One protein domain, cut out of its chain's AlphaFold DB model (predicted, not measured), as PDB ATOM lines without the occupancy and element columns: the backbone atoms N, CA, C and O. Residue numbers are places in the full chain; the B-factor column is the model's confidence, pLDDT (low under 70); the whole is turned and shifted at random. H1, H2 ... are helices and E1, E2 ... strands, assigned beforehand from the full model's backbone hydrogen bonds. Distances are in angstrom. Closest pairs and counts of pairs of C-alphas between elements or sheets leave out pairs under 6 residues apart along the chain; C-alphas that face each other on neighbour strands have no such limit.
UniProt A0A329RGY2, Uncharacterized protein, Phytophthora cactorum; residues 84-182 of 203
ATOM      1  N   THR A  84     164.661 126.171  94.046       95.25
ATOM      2  CA  THR A  84     163.214 126.232  93.901       95.25
ATOM      3  C   THR A  84     162.843 125.736  92.515       95.25
ATOM      4  O   THR A  84     163.390 126.192  91.512       95.25
ATOM      5  N   TYR A  85     161.884 124.815  92.465       95.38
ATOM      6  CA  TYR A  85     161.334 124.280  91.227       95.38
ATOM      7  C   TYR A  85     159.840 124.565  91.185       95.38
ATOM      8  O   TYR A  85     159.117 124.256  92.131       95.38
ATOM      9  N   THR A  86     159.375 125.124  90.075       97.31
ATOM     10  CA  THR A  86     157.947 125.223  89.760       97.31
ATOM     11  C   THR A  86     157.703 124.496  88.456       97.31
ATOM     12  O   THR A  86     158.464 124.667  87.507       97.31
ATOM     13  N   PHE A  87     156.657 123.678  88.402       96.19
ATOM     14  CA  PHE A  87     156.345 122.876  87.230       96.19
ATOM     15  C   PHE A  87     154.837 122.743  87.048       96.19
ATOM     16  O   PHE A  87     154.099 122.542  88.010       96.19
ATOM     17  N   SER A  88     154.394 122.831  85.800       97.56
ATOM     18  CA  SER A  88     153.020 122.608  85.375       97.56
ATOM     19  C   SER A  88     153.021 121.790  84.094       97.56
ATOM     20  O   SER A  88     153.855 122.000  83.211       97.56
ATOM     21  N   LYS A  89     152.079 120.857  83.985       96.94
ATOM     22  CA  LYS A  89     151.884 120.036  82.795       96.94
ATOM     23  C   LYS A  89     150.400 119.803  82.574       96.94
ATOM     24  O   LYS A  89     149.680 119.445  83.501       96.94
ATOM     25  N   SER A  90     149.976 119.938  81.330       97.12
ATOM     26  CA  SER A  90     148.643 119.593  80.857       97.12
ATOM     27  C   SER A  90     148.758 118.759  79.587       97.12
ATOM     28  O   SER A  90     149.654 118.971  78.769       97.12
ATOM     29  N   ALA A  91     147.870 117.782  79.430       96.50
ATOM     30  CA  ALA A  91     147.796 116.954  78.236       96.50
ATOM     31  C   ALA A  91     146.338 116.610  77.934       96.50
ATOM     32  O   ALA A  91     145.574 116.322  78.855       96.50
ATOM     33  N   ILE A  92     145.979 116.649  76.658       96.44
ATOM     34  CA  ILE A  92     144.645 116.347  76.134       96.44
ATOM     35  C   ILE A  92     144.786 115.599  74.806       96.44
ATOM     36  O   ILE A  92     145.882 115.518  74.247       96.44
ATOM     37  N   LEU A  93     143.681 115.054  74.311       96.44
ATOM     38  CA  LEU A  93     143.577 114.616  72.924       96.44
ATOM     39  C   LEU A  93     142.961 115.751  72.101       96.44
ATOM     40  O   LEU A  93     142.071 116.439  72.605       96.44
ATOM     41  N   ASP A  94     143.456 115.963  70.886       94.38
ATOM     42  CA  ASP A  94     142.815 116.848  69.913       94.38
ATOM     43  C   ASP A  94     141.647 116.145  69.193       94.38
ATOM     44  O   ASP A  94     141.337 114.979  69.461       94.38
ATOM     45  N   ASP A  95     140.993 116.860  68.278       91.81
ATOM     46  CA  ASP A  95     139.856 116.344  67.504       91.81
ATOM     47  C   ASP A  95     140.249 115.206  66.544       91.81
ATOM     48  O   ASP A  95     139.406 114.402  66.145       91.81
ATOM     49  N   GLU A  96     141.537 115.103  66.206       92.06
ATOM     50  CA  GLU A  96     142.113 114.025  65.399       92.06
ATOM     51  C   GLU A  96     142.527 112.815  66.260       92.06
ATOM     52  O   GLU A  96     142.971 111.790  65.741       92.06
ATOM     53  N   GLY A  97     142.354 112.900  67.585       94.31
ATOM     54  CA  GLY A  97     142.739 111.869  68.544       94.31
ATOM     55  C   GLY A  97     144.236 111.839  68.868       94.31
ATOM     56  O   GLY A  97     144.692 110.912  69.541       94.31
ATOM     57  N   ARG A  98     145.012 112.834  68.427       95.19
ATOM     58  CA  ARG A  98     146.440 112.966  68.733       95.19
ATOM     59  C   ARG A  98     146.624 113.519  70.135       95.19
ATOM     60  O   ARG A  98     145.909 114.415  70.583       95.19
ATOM     61  N   GLN A  99     147.635 113.018  70.840       96.31
ATOM     62  CA  GLN A  99     147.994 113.563  72.143       96.31
ATOM     63  C   GLN A  99     148.741 114.887  71.982       96.31
ATOM     64  O   GLN A  99     149.822 114.938  71.389       96.31
ATOM     65  N   VAL A 100     148.192 115.932  72.599       97.88
ATOM     66  CA  VAL A 100     148.792 117.261  72.675       97.88
ATOM     67  C   VAL A 100     149.093 117.585  74.133       97.88
ATOM     68  O   VAL A 100     148.250 117.387  75.012       97.88
ATOM     69  N   ALA A 101     150.295 118.082  74.420       97.69
ATOM     70  CA  ALA A 101     150.697 118.447  75.775       97.69
ATOM     71  C   ALA A 101     151.437 119.785  75.831       97.69
ATOM     72  O   ALA A 101     152.194 120.136  74.928       97.69
ATOM     73  N   SER A 102     151.246 120.508  76.931       97.38
ATOM     74  CA  SER A 102     151.994 121.713  77.285       97.38
ATOM     75  C   SER A 102     152.619 121.516  78.659       97.38
ATOM     76  O   SER A 102     151.979 121.023  79.589       97.38
ATOM     77  N   MET A 103     153.885 121.877  78.791       97.44
ATOM     78  CA  MET A 103     154.672 121.688  79.996       97.44
ATOM     79  C   MET A 103     155.522 122.925  80.239       97.44
ATOM     80  O   MET A 103     156.347 123.281  79.409       97.44
ATOM     81  N   GLN A 104     155.365 123.569  81.386       97.25
ATOM     82  CA  GLN A 104     156.152 124.739  81.751       97.25
ATOM     83  C   GLN A 104     156.828 124.510  83.092       97.25
ATOM     84  O   GLN A 104     156.227 123.963  84.014       97.25
ATOM     85  N   GLY A 105     158.070 124.958  83.223       97.38
ATOM     86  CA  GLY A 105     158.755 124.954  84.500       97.38
ATOM     87  C   GLY A 105     159.745 126.092  84.650       97.38
ATOM     88  O   GLY A 105     160.253 126.636  83.670       97.38
ATOM     89  N   SER A 106     160.024 126.444  85.898       97.12
ATOM     90  CA  SER A 106     161.090 127.359  86.269       97.12
ATOM     91  C   SER A 106     161.937 126.769  87.387       97.12
ATOM     92  O   SER A 106     161.466 126.006  88.233       97.12
ATOM     93  N   TYR A 107     163.208 127.125  87.346       95.81
ATOM     94  CA  TYR A 107     164.233 126.745  88.294       95.81
ATOM     95  C   TYR A 107     164.948 128.005  88.755       95.81
ATOM     96  O   TYR A 107     165.314 128.831  87.920       95.81
ATOM     97  N   GLU A 108     165.164 128.125  90.056       95.81
ATOM     98  CA  GLU A 108     166.013 129.144  90.663       95.81
ATOM     99  C   GLU A 108     166.894 128.471  91.709       95.81
ATOM    100  O   GLU A 108     166.388 127.729  92.549       95.81
ATOM    101  N   ASP A 109     168.201 128.699  91.657       92.44
ATOM    102  CA  ASP A 109     169.120 128.216  92.687       92.44
ATOM    103  C   ASP A 109     169.484 129.296  93.704       92.44
ATOM    104  O   ASP A 109     169.219 130.482  93.523       92.44
ATOM    105  N   SER A 110     170.151 128.889  94.780       91.69
ATOM    106  CA  SER A 110     170.618 129.788  95.836       91.69
ATOM    107  C   SER A 110     171.641 130.828  95.366       91.69
ATOM    108  O   SER A 110     171.998 131.707  96.144       91.69
ATOM    109  N   THR A 111     172.141 130.732  94.127       90.19
ATOM    110  CA  THR A 111     173.004 131.754  93.511       90.19
ATOM    111  C   THR A 111     172.203 132.810  92.744       90.19
ATOM    112  O   THR A 111     172.785 133.769  92.241       90.19
ATOM    113  N   GLY A 112     170.876 132.658  92.661       89.50
ATOM    114  CA  GLY A 112     169.981 133.514  91.884       89.50
ATOM    115  C   GLY A 112     169.990 133.193  90.388       89.50
ATOM    116  O   GLY A 112     169.477 133.970  89.580       89.50
ATOM    117  N   ARG A 113     170.588 132.066  89.976       91.88
ATOM    118  CA  ARG A 113     170.574 131.647  88.576       91.88
ATOM    119  C   ARG A 113     169.203 131.063  88.264       91.88
ATOM    120  O   ARG A 113     168.778 130.089  88.884       91.88
ATOM    121  N   GLN A 114     168.531 131.652  87.280       95.25
ATOM    122  CA  GLN A 114     167.181 131.277  86.896       95.25
ATOM    123  C   GLN A 114     167.180 130.608  85.523       95.25
ATOM    124  O   GLN A 114     167.844 131.059  84.589       95.25
ATOM    125  N   LYS A 115     166.390 129.545  85.389       95.44
ATOM    126  CA  LYS A 115     166.083 128.899  84.115       95.44
ATOM    127  C   LYS A 115     164.574 128.753  83.984       95.44
ATOM    128  O   LYS A 115     163.915 128.331  84.927       95.44
ATOM    129  N   ALA A 116     164.026 129.068  82.820       97.19
ATOM    130  CA  ALA A 116     162.636 128.797  82.483       97.19
ATOM    131  C   ALA A 116     162.588 127.882  81.263       97.19
ATOM    132  O   ALA A 116     163.379 128.030  80.336       97.19
ATOM    133  N   VAL A 117     161.675 126.920  81.270       97.19
ATOM    134  CA  VAL A 117     161.465 125.982  80.172       97.19
ATOM    135  C   VAL A 117     159.984 125.958  79.853       97.19
ATOM    136  O   VAL A 117     159.148 125.849  80.749       97.19
ATOM    137  N   HIS A 118     159.662 126.021  78.572       97.62
ATOM    138  CA  HIS A 118     158.344 125.717  78.046       97.62
ATOM    139  C   HIS A 118     158.508 124.670  76.952       97.62
ATOM    140  O   HIS A 118     159.231 124.878  75.987       97.62
ATOM    141  N   GLU A 119     157.878 123.520  77.127       97.81
ATOM    142  CA  GLU A 119     157.829 122.436  76.159       97.81
ATOM    143  C   GLU A 119     156.386 122.218  75.719       97.81
ATOM    144  O   GLU A 119     155.466 122.151  76.534       97.81
ATOM    145  N   ARG A 120     156.202 122.094  74.413       97.75
ATOM    146  CA  ARG A 120     154.946 121.737  73.767       97.75
ATOM    147  C   ARG A 120     155.156 120.447  72.992       97.75
ATOM    148  O   ARG A 120     156.239 120.236  72.454       97.75
ATOM    149  N   GLN A 121     154.141 119.594  72.940       97.75
ATOM    150  CA  GLN A 121     154.206 118.311  72.250       97.75
ATOM    151  C   GLN A 121     152.938 118.058  71.437       97.75
ATOM    152  O   GLN A 121     151.842 118.274  71.951       97.75
ATOM    153  N   ILE A 122     153.109 117.550  70.215       96.94
ATOM    154  CA  ILE A 122     152.060 117.048  69.318       96.94
ATOM    155  C   ILE A 122     152.558 115.705  68.781       96.94
ATOM    156  O   ILE A 122     153.637 115.652  68.199       96.94
ATOM    157  N   GLU A 123     151.829 114.617  69.037       91.38
ATOM    158  CA  GLU A 123     152.081 113.297  68.420       91.38
ATOM    159  C   GLU A 123     153.551 112.809  68.498       91.38
ATOM    160  O   GLU A 123     154.099 112.199  67.587       91.38
ATOM    161  N   GLY A 124     154.234 113.106  69.609       89.88
ATOM    162  CA  GLY A 124     155.636 112.714  69.824       89.88
ATOM    163  C   GLY A 124     156.680 113.733  69.356       89.88
ATOM    164  O   GLY A 124     157.802 113.694  69.859       89.88
ATOM    165  N   THR A 125     156.310 114.700  68.511       95.75
ATOM    166  CA  THR A 125     157.150 115.865  68.203       95.75
ATOM    167  C   THR A 125     157.092 116.860  69.353       95.75
ATOM    168  O   THR A 125     156.016 117.173  69.860       95.75
ATOM    169  N   LYS A 126     158.250 117.371  69.773       97.44
ATOM    170  CA  LYS A 126     158.403 118.306  70.886       97.44
ATOM    171  C   LYS A 126     159.097 119.578  70.438       97.44
ATOM    172  O   LYS A 126     160.189 119.515  69.878       97.44
ATOM    173  N   LEU A 127     158.526 120.717  70.804       98.00
ATOM    174  CA  LEU A 127     159.168 122.020  70.710       98.00
ATOM    175  C   LEU A 127     159.454 122.532  72.117       98.00
ATOM    176  O   LEU A 127     158.535 122.741  72.910       98.00
ATOM    177  N   ARG A 128     160.732 122.737  72.432       97.56
ATOM    178  CA  ARG A 128     161.184 123.239  73.727       97.56
ATOM    179  C   ARG A 128     161.826 124.607  73.558       97.56
ATOM    180  O   ARG A 128     162.811 124.739  72.842       97.56
ATOM    181  N   THR A 129     161.320 125.585  74.293       97.31
ATOM    182  CA  THR A 129     161.934 126.899  74.460       97.31
ATOM    183  C   THR A 129     162.487 127.007  75.873       97.31
ATOM    184  O   THR A 129     161.781 126.785  76.855       97.31
ATOM    185  N   THR A 130     163.764 127.346  75.979       96.38
ATOM    186  CA  THR A 130     164.470 127.531  77.244       96.38
ATOM    187  C   THR A 130     164.971 128.961  77.334       96.38
ATOM    188  O   THR A 130     165.486 129.509  76.366       96.38
ATOM    189  N   TRP A 131     164.841 129.559  78.508       96.81
ATOM    190  CA  TRP A 131     165.480 130.815  78.863       96.81
ATOM    191  C   TRP A 131     166.395 130.595  80.064       96.81
ATOM    192  O   TRP A 131     166.052 129.845  80.979       96.81
ATOM    193  N   SER A 132     167.547 131.252  80.061       93.75
ATOM    194  CA  SER A 132     168.568 131.174  81.106       93.75
ATOM    195  C   SER A 132     169.010 132.586  81.463       93.75
ATOM    196  O   SER A 132     169.354 133.366  80.575       93.75
ATOM    197  N   SER A 133     169.033 132.918  82.755       93.25
ATOM    198  CA  SER A 133     169.509 134.229  83.207       93.25
ATOM    199  C   SER A 133     171.009 134.425  82.983       93.25
ATOM    200  O   SER A 133     171.459 135.564  82.909       93.25
ATOM    201  N   MET A 134     171.783 133.340  82.839       89.38
ATOM    202  CA  MET A 134     173.208 133.431  82.507       89.38
ATOM    203  C   MET A 134     173.439 133.918  81.087       89.38
ATOM    204  O   MET A 134     174.286 134.773  80.853       89.38
ATOM    205  N   ASP A 135     172.712 133.318  80.150       87.00
ATOM    206  CA  ASP A 135     172.922 133.541  78.725       87.00
ATOM    207  C   ASP A 135     172.116 134.758  78.262       87.00
ATOM    208  O   ASP A 135     172.434 135.379  77.251       87.00
ATOM    209  N   GLY A 136     171.056 135.109  79.003       90.00
ATOM    210  CA  GLY A 136     170.143 136.205  78.689       90.00
ATOM    211  C   GLY A 136     169.364 135.995  77.387       90.00
ATOM    212  O   GLY A 136     168.689 136.915  76.932       90.00
ATOM    213  N   GLN A 137     169.460 134.811  76.777       88.56
ATOM    214  CA  GLN A 137     168.889 134.476  75.477       88.56
ATOM    215  C   GLN A 137     167.866 133.346  75.589       88.56
ATOM    216  O   GLN A 137     167.860 132.562  76.542       88.56
ATOM    217  N   HIS A 138     166.996 133.279  74.583       92.56
ATOM    218  CA  HIS A 138     166.081 132.166  74.383       92.56
ATOM    219  C   HIS A 138     166.695 131.161  73.413       92.56
ATOM    220  O   HIS A 138     167.077 131.516  72.301       92.56
ATOM    221  N   GLU A 139     166.724 129.900  73.815       94.50
ATOM    222  CA  GLU A 139     167.070 128.781  72.950       94.50
ATOM    223  C   GLU A 139     165.797 128.007  72.615       94.50
ATOM    224  O   GLU A 139     165.002 127.703  73.505       94.50
ATOM    225  N   THR A 140     165.589 127.699  71.336       95.88
ATOM    226  CA  THR A 140     164.456 126.885  70.888       95.88
ATOM    227  C   THR A 140     164.966 125.664  70.145       95.88
ATOM    228  O   THR A 140     165.758 125.782  69.213       95.88
ATOM    229  N   THR A 141     164.488 124.493  70.544       95.69
ATOM    230  CA  THR A 141     164.872 123.206  69.964       95.69
ATOM    231  C   THR A 141     163.617 122.424  69.613       95.69
ATOM    232  O   THR A 141     162.721 122.286  70.448       95.69
ATOM    233  N   CYS A 142     163.561 121.893  68.394       96.06
ATOM    234  CA  CYS A 142     162.515 120.970  67.964       96.06
ATOM    235  C   CYS A 142     163.094 119.554  67.868       96.06
ATOM    236  O   CYS A 142     164.220 119.387  67.400       96.06
ATOM    237  N   SER A 143     162.357 118.536  68.313       95.44
ATOM    238  CA  SER A 143     162.803 117.136  68.226       95.44
ATOM    239  C   SER A 143     162.790 116.589  66.797       95.44
ATOM    240  O   SER A 143     163.542 115.671  66.485       95.44
ATOM    241  N   SER A 144     161.909 117.122  65.953       92.25
ATOM    242  CA  SER A 144     161.668 116.686  64.576       92.25
ATOM    243  C   SER A 144     161.064 117.833  63.766       92.25
ATOM    244  O   SER A 144     160.342 118.662  64.314       92.25
ATOM    245  N   GLY A 145     161.360 117.876  62.465       91.06
ATOM    246  CA  GLY A 145     160.901 118.953  61.583       91.06
ATOM    247  C   GLY A 145     161.490 120.318  61.943       91.06
ATOM    248  O   GLY A 145     162.497 120.426  62.651       91.06
ATOM    249  N   THR A 146     160.863 121.373  61.437       94.31
ATOM    250  CA  THR A 146     161.226 122.755  61.759       94.31
ATOM    251  C   THR A 146     160.349 123.317  62.887       94.31
ATOM    252  O   THR A 146     159.187 122.930  63.029       94.31
ATOM    253  N   PRO A 147     160.857 124.271  63.692       95.19
ATOM    254  CA  PRO A 147     160.035 124.975  64.679       95.19
ATOM    255  C   PRO A 147     158.797 125.659  64.079       95.19
ATOM    256  O   PRO A 147     157.783 125.786  64.758       95.19
ATOM    257  N   GLU A 148     158.883 126.106  62.824       96.06
ATOM    258  CA  GLU A 148     157.799 126.805  62.130       96.06
ATOM    259  C   GLU A 148     156.655 125.858  61.747       96.06
ATOM    260  O   GLU A 148     155.493 126.177  61.996       96.06
ATOM    261  N   GLU A 149     156.972 124.667  61.230       95.56
ATOM    262  CA  GLU A 149     155.979 123.616  60.965       95.56
ATOM    263  C   GLU A 149     155.264 123.195  62.253       95.56
ATOM    264  O   GLU A 149     154.035 123.144  62.291       95.56
ATOM    265  N   PHE A 150     156.020 122.989  63.339       96.81
ATOM    266  CA  PHE A 150     155.431 122.669  64.637       96.81
ATOM    267  C   PHE A 150     154.475 123.764  65.117       96.81
ATOM    268  O   PHE A 150     153.400 123.465  65.633       96.81
ATOM    269  N   GLU A 151     154.853 125.037  64.975       96.56
ATOM    270  CA  GLU A 151     153.992 126.146  65.385       96.56
ATOM    271  C   GLU A 151     152.699 126.176  64.563       96.56
ATOM    272  O   GLU A 151     151.626 126.371  65.130       96.56
ATOM    273  N   ALA A 152     152.777 125.925  63.254       96.06
ATOM    274  CA  ALA A 152     151.604 125.865  62.386       96.06
ATOM    275  C   ALA A 152     150.621 124.753  62.798       96.06
ATOM    276  O   ALA A 152     149.406 124.968  62.780       96.06
ATOM    277  N   GLU A 153     151.122 123.587  63.208       95.50
ATOM    278  CA  GLU A 153     150.290 122.518  63.772       95.50
ATOM    279  C   GLU A 153     149.756 122.883  65.160       95.50
ATOM    280  O   GLU A 153     148.574 122.694  65.443       95.50
ATOM    281  N   TRP A 154     150.589 123.476  66.019       96.81
ATOM    282  CA  TRP A 154     150.195 123.867  67.371       96.81
ATOM    283  C   TRP A 154     149.007 124.825  67.383       96.81
ATOM    284  O   TRP A 154     148.111 124.675  68.216       96.81
ATOM    285  N   GLN A 155     148.967 125.782  66.454       96.38
ATOM    286  CA  GLN A 155     147.864 126.741  66.336       96.38
ATOM    287  C   GLN A 155     146.511 126.088  66.014       96.38
ATOM    288  O   GLN A 155     145.480 126.709  66.260       96.38
ATOM    289  N   GLN A 156     146.511 124.860  65.490       95.31
ATOM    290  CA  GLN A 156     145.303 124.082  65.199       95.31
ATOM    291  C   GLN A 156     144.887 123.181  66.370       95.31
ATOM    292  O   GLN A 156     143.834 122.557  66.328       95.31
ATOM    293  N   THR A 157     145.697 123.097  67.429       96.62
ATOM    294  CA  THR A 157     145.356 122.321  68.628       96.62
ATOM    295  C   THR A 157     144.433 123.118  69.556       96.62
ATOM    296  O   THR A 157     144.513 124.351  69.579       96.62
ATOM    297  N   PRO A 158     143.663 122.459  70.445       96.31
ATOM    298  CA  PRO A 158     142.825 123.177  71.409       96.31
ATOM    299  C   PRO A 158     143.622 124.119  72.330       96.31
ATOM    300  O   PRO A 158     143.112 125.151  72.769       96.31
ATOM    301  N   PHE A 159     144.896 123.809  72.613       96.19
ATOM    302  CA  PHE A 159     145.772 124.724  73.351       96.19
ATOM    303  C   PHE A 159     146.118 125.980  72.546       96.19
ATOM    304  O   PHE A 159     146.098 127.078  73.106       96.19
ATOM    305  N   GLY A 160     146.437 125.833  71.256       95.62
ATOM    306  CA  GLY A 160     146.720 126.958  70.364       95.62
ATOM    307  C   GLY A 160     145.509 127.874  70.198       95.62
ATOM    308  O   GLY A 160     145.620 129.092  70.358       95.62
ATOM    309  N   GLU A 161     144.330 127.289  69.994       96.12
ATOM    310  CA  GLU A 161     143.073 128.033  69.902       96.12
ATOM    311  C   GLU A 161     142.758 128.799  71.192       96.12
ATOM    312  O   GLU A 161     142.469 130.001  71.153       96.12
ATOM    313  N   ALA A 162     142.878 128.139  72.349       95.56
ATOM    314  CA  ALA A 162     142.672 128.776  73.646       95.56
ATOM    315  C   ALA A 162     143.657 129.935  73.875       95.56
ATOM    316  O   ALA A 162     143.261 131.005  74.342       95.56
ATOM    317  N   GLN A 163     144.929 129.762  73.504       94.44
ATOM    318  CA  GLN A 163     145.943 130.812  73.605       94.44
ATOM    319  C   GLN A 163     145.579 132.032  72.749       94.44
ATOM    320  O   GLN A 163     145.662 133.169  73.224       94.44
ATOM    321  N   LYS A 164     145.136 131.811  71.508       94.75
ATOM    322  CA  LYS A 164     144.697 132.881  70.606       94.75
ATOM    323  C   LYS A 164     143.478 133.624  71.157       94.75
ATOM    324  O   LYS A 164     143.472 134.855  71.160       94.75
ATOM    325  N   ALA A 165     142.490 132.899  71.684       95.06
ATOM    326  CA  ALA A 165     141.300 133.489  72.294       95.06
ATOM    327  C   ALA A 165     141.647 134.370  73.508       95.06
ATOM    328  O   ALA A 165     141.145 135.490  73.632       95.06
ATOM    329  N   ILE A 166     142.555 133.906  74.374       94.75
ATOM    330  CA  ILE A 166     143.051 134.683  75.520       94.75
ATOM    331  C   ILE A 166     143.764 135.954  75.041       94.75
ATOM    332  O   ILE A 166     143.506 137.040  75.565       94.75
ATOM    333  N   GLN A 167     144.634 135.850  74.034       93.56
ATOM    334  CA  GLN A 167     145.367 137.000  73.502       93.56
ATOM    335  C   GLN A 167     144.429 138.043  72.879       93.56
ATOM    336  O   GLN A 167     144.598 139.248  73.086       93.56
ATOM    337  N   GLU A 168     143.412 137.598  72.142       94.56
ATOM    338  CA  GLU A 168     142.412 138.489  71.564       94.56
ATOM    339  C   GLU A 168     141.598 139.198  72.653       94.56
ATOM    340  O   GLU A 168     141.429 140.420  72.606       94.56
ATOM    341  N   GLN A 169     141.166 138.463  73.679       93.25
ATOM    342  CA  GLN A 169     140.459 139.034  74.821       93.25
ATOM    343  C   GLN A 169     141.307 140.092  75.543       93.25
ATOM    344  O   GLN A 169     140.803 141.169  75.872       93.25
ATOM    345  N   GLN A 170     142.598 139.826  75.761       92.56
ATOM    346  CA  GLN A 170     143.522 140.788  76.368       92.56
ATOM    347  C   GLN A 170     143.637 142.062  75.524       92.56
ATOM    348  O   GLN A 170     143.484 143.168  76.047       92.56
ATOM    349  N   LYS A 171     143.801 141.920  74.204       92.75
ATOM    350  CA  LYS A 171     143.869 143.055  73.274       92.75
ATOM    351  C   LYS A 171     142.592 143.900  73.303       92.75
ATOM    352  O   LYS A 171     142.673 145.130  73.311       92.75
ATOM    353  N   GLN A 172     141.419 143.270  73.346       91.06
ATOM    354  CA  GLN A 172     140.144 143.986  73.458       91.06
ATOM    355  C   GLN A 172     140.041 144.756  74.785       91.06
ATOM    356  O   GLN A 172     139.664 145.930  74.792       91.06
ATOM    357  N   GLN A 173     140.439 144.143  75.906       89.69
ATOM    358  CA  GLN A 173     140.448 144.814  77.211       89.69
ATOM    359  C   GLN A 173     141.396 146.018  77.249       89.69
ATOM    360  O   GLN A 173     141.052 147.060  77.811       89.69
ATOM    361  N   GLU A 174     142.580 145.915  76.647       90.38
ATOM    362  CA  GLU A 174     143.523 147.033  76.559       90.38
ATOM    363  C   GLU A 174     142.973 148.192  75.724       90.38
ATOM    364  O   GLU A 174     143.095 149.354  76.122       90.38
ATOM    365  N   GLN A 175     142.321 147.896  74.596       89.00
ATOM    366  CA  GLN A 175     141.674 148.921  73.777       89.00
ATOM    367  C   GLN A 175     140.558 149.632  74.543       89.00
ATOM    368  O   GLN A 175     140.485 150.862  74.499       89.00
ATOM    369  N   LEU A 176     139.746 148.890  75.301       87.31
ATOM    370  CA  LEU A 176     138.670 149.458  76.110       87.31
ATOM    371  C   LEU A 176     139.209 150.349  77.244       87.31
ATOM    372  O   LEU A 176     138.684 151.433  77.504       87.31
ATOM    373  N   LYS A 177     140.311 149.944  77.889       86.75
ATOM    374  CA  LYS A 177     141.004 150.771  78.893       86.75
ATOM    375  C   LYS A 177     141.558 152.057  78.276       86.75
ATOM    376  O   LYS A 177     141.406 153.133  78.858       86.75
ATOM    377  N   ARG A 178     142.169 151.973  77.088       84.81
ATOM    378  CA  ARG A 178     142.720 153.138  76.371       84.81
ATOM    379  C   ARG A 178     141.630 154.099  75.899       84.81
ATOM    380  O   ARG A 178     141.798 155.313  76.040       84.81
ATOM    381  N   SER A 179     140.515 153.592  75.374       80.19
ATOM    382  CA  SER A 179     139.393 154.434  74.942       80.19
ATOM    383  C   SER A 179     138.729 155.129  76.133       80.19
ATOM    384  O   SER A 179     138.505 156.339  76.077       80.19
ATOM    385  N   GLY A 180     138.537 154.422  77.252       82.00
ATOM    386  CA  GLY A 180     138.019 155.001  78.495       82.00
ATOM    387  C   GLY A 180     138.916 156.102  79.082       82.00
ATOM    388  O   GLY A 180     138.420 157.148  79.502       82.00
ATOM    389  N   LEU A 181     140.242 155.915  79.065       81.62
ATOM    390  CA  LEU A 181     141.214 156.955  79.443       81.62
ATOM    391  C   LEU A 181     141.115 158.188  78.533       81.62
ATOM    392  O   LEU A 181     141.093 159.319  79.018       81.62
ATOM    393  N   THR A 182     141.006 157.966  77.223       75.62
ATOM    394  CA  THR A 182     140.891 159.044  76.231       75.62
ATOM    395  C   THR A 182     139.607 159.854  76.432       75.62
ATOM    396  O   THR A 182     139.651 161.085  76.435       75.62
TER     397      THR A 182
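AT A GLANCE: This is residues 84 to 182 of the 203 residues of an uncharacterized protein of Phytophthora cactorum (UniProt A0A329RGY2). One antiparallel sheet of five long-to-short strands stands as a twisted wall, with the short helix H1 across one face near the end where E3 runs into E4, and the other face bare. From that same end the long helix H2 runs away from the wall, the two spread like the arms of a V, and its residues 165 to 182 stick out free. The printed part has 99 residues, with five named strands and then two named helices in the order E1 E2 E3 E4 E5 H1 H2; the class is mixed, helices and strands. The sheet's order is E1 - E2 - E3 - E4 - E5, and the strands form a meander, each the antiparallel neighbour of the one before. The whole is loose, with a radius of gyration of the C-alphas of 16.7 A, and flat, spanning 44 by 44 by 23 A.

IN THESE COORDINATES: E1, residues 84 to 93, begins at C-alpha 84 (163.214, 126.232, 93.901) and is 31.0 A long. E2, residues 99 to 109, is 32.9 A long; E3, residues 114 to 122, 27.2 A; E4, residues 125 to 132, 23.0 A; and E5, residues 138 to 142, 13.4 A. H1, residues 147 to 154, measures 10.3 A and begins at C-alpha 147 (160.035, 124.975, 64.679). H2, residues 158 to 182, measures 36.2 A and ends at C-alpha 182 (140.891, 159.044, 76.231).

HOW THE PARTS SIT: The sheet is twisted, its C-alphas lying up to 4.2 A off the best plane. E1 and E2 form a hairpin at 177 degrees, with N 88 and O 104 at 2.8 A, within hydrogen-bond range. The hairpin of E2 and E3 has N 103 and O 119 at 2.8 A, that of E3 and E4 has N 120 and O 127 at 2.8 A, and that of E4 and E5 has N 130 and O 139 at 2.8 A. E1 and E5 are the edge strands, and they are apart. H1 is on the sheet at a height of 8.8 A; it lies over E4, only just over that strand alone, as 2 of its 8 C-alphas fall on E3 and 2 on E5. It runs across the strands, at 64 degrees to E4 on the local plane; the closest C-alphas of the two are those of Leu 127 and Pro 147, 6.8 A apart. H2 only grazes the sheet, with its residues 158 to 159. H1 and H2 are close but not clearly touching, with the C-alphas of Trp 154 and Gly 160 at 5.5 A, and stand about perpendicular at 90 degrees. In H1 and H2 every O i to N i+4 pair is within hydrogen-bond range.

THE WHOLE: The two C-alphas farthest apart, those of Gly 124 and Thr 182, are 49.0 A apart. Without the free residues the body spans 45 by 23 by 23 A. The printed part has no cut, and its six links are tight. Mean pLDDT of the printed part is 94.0, and no printed residue is under 70.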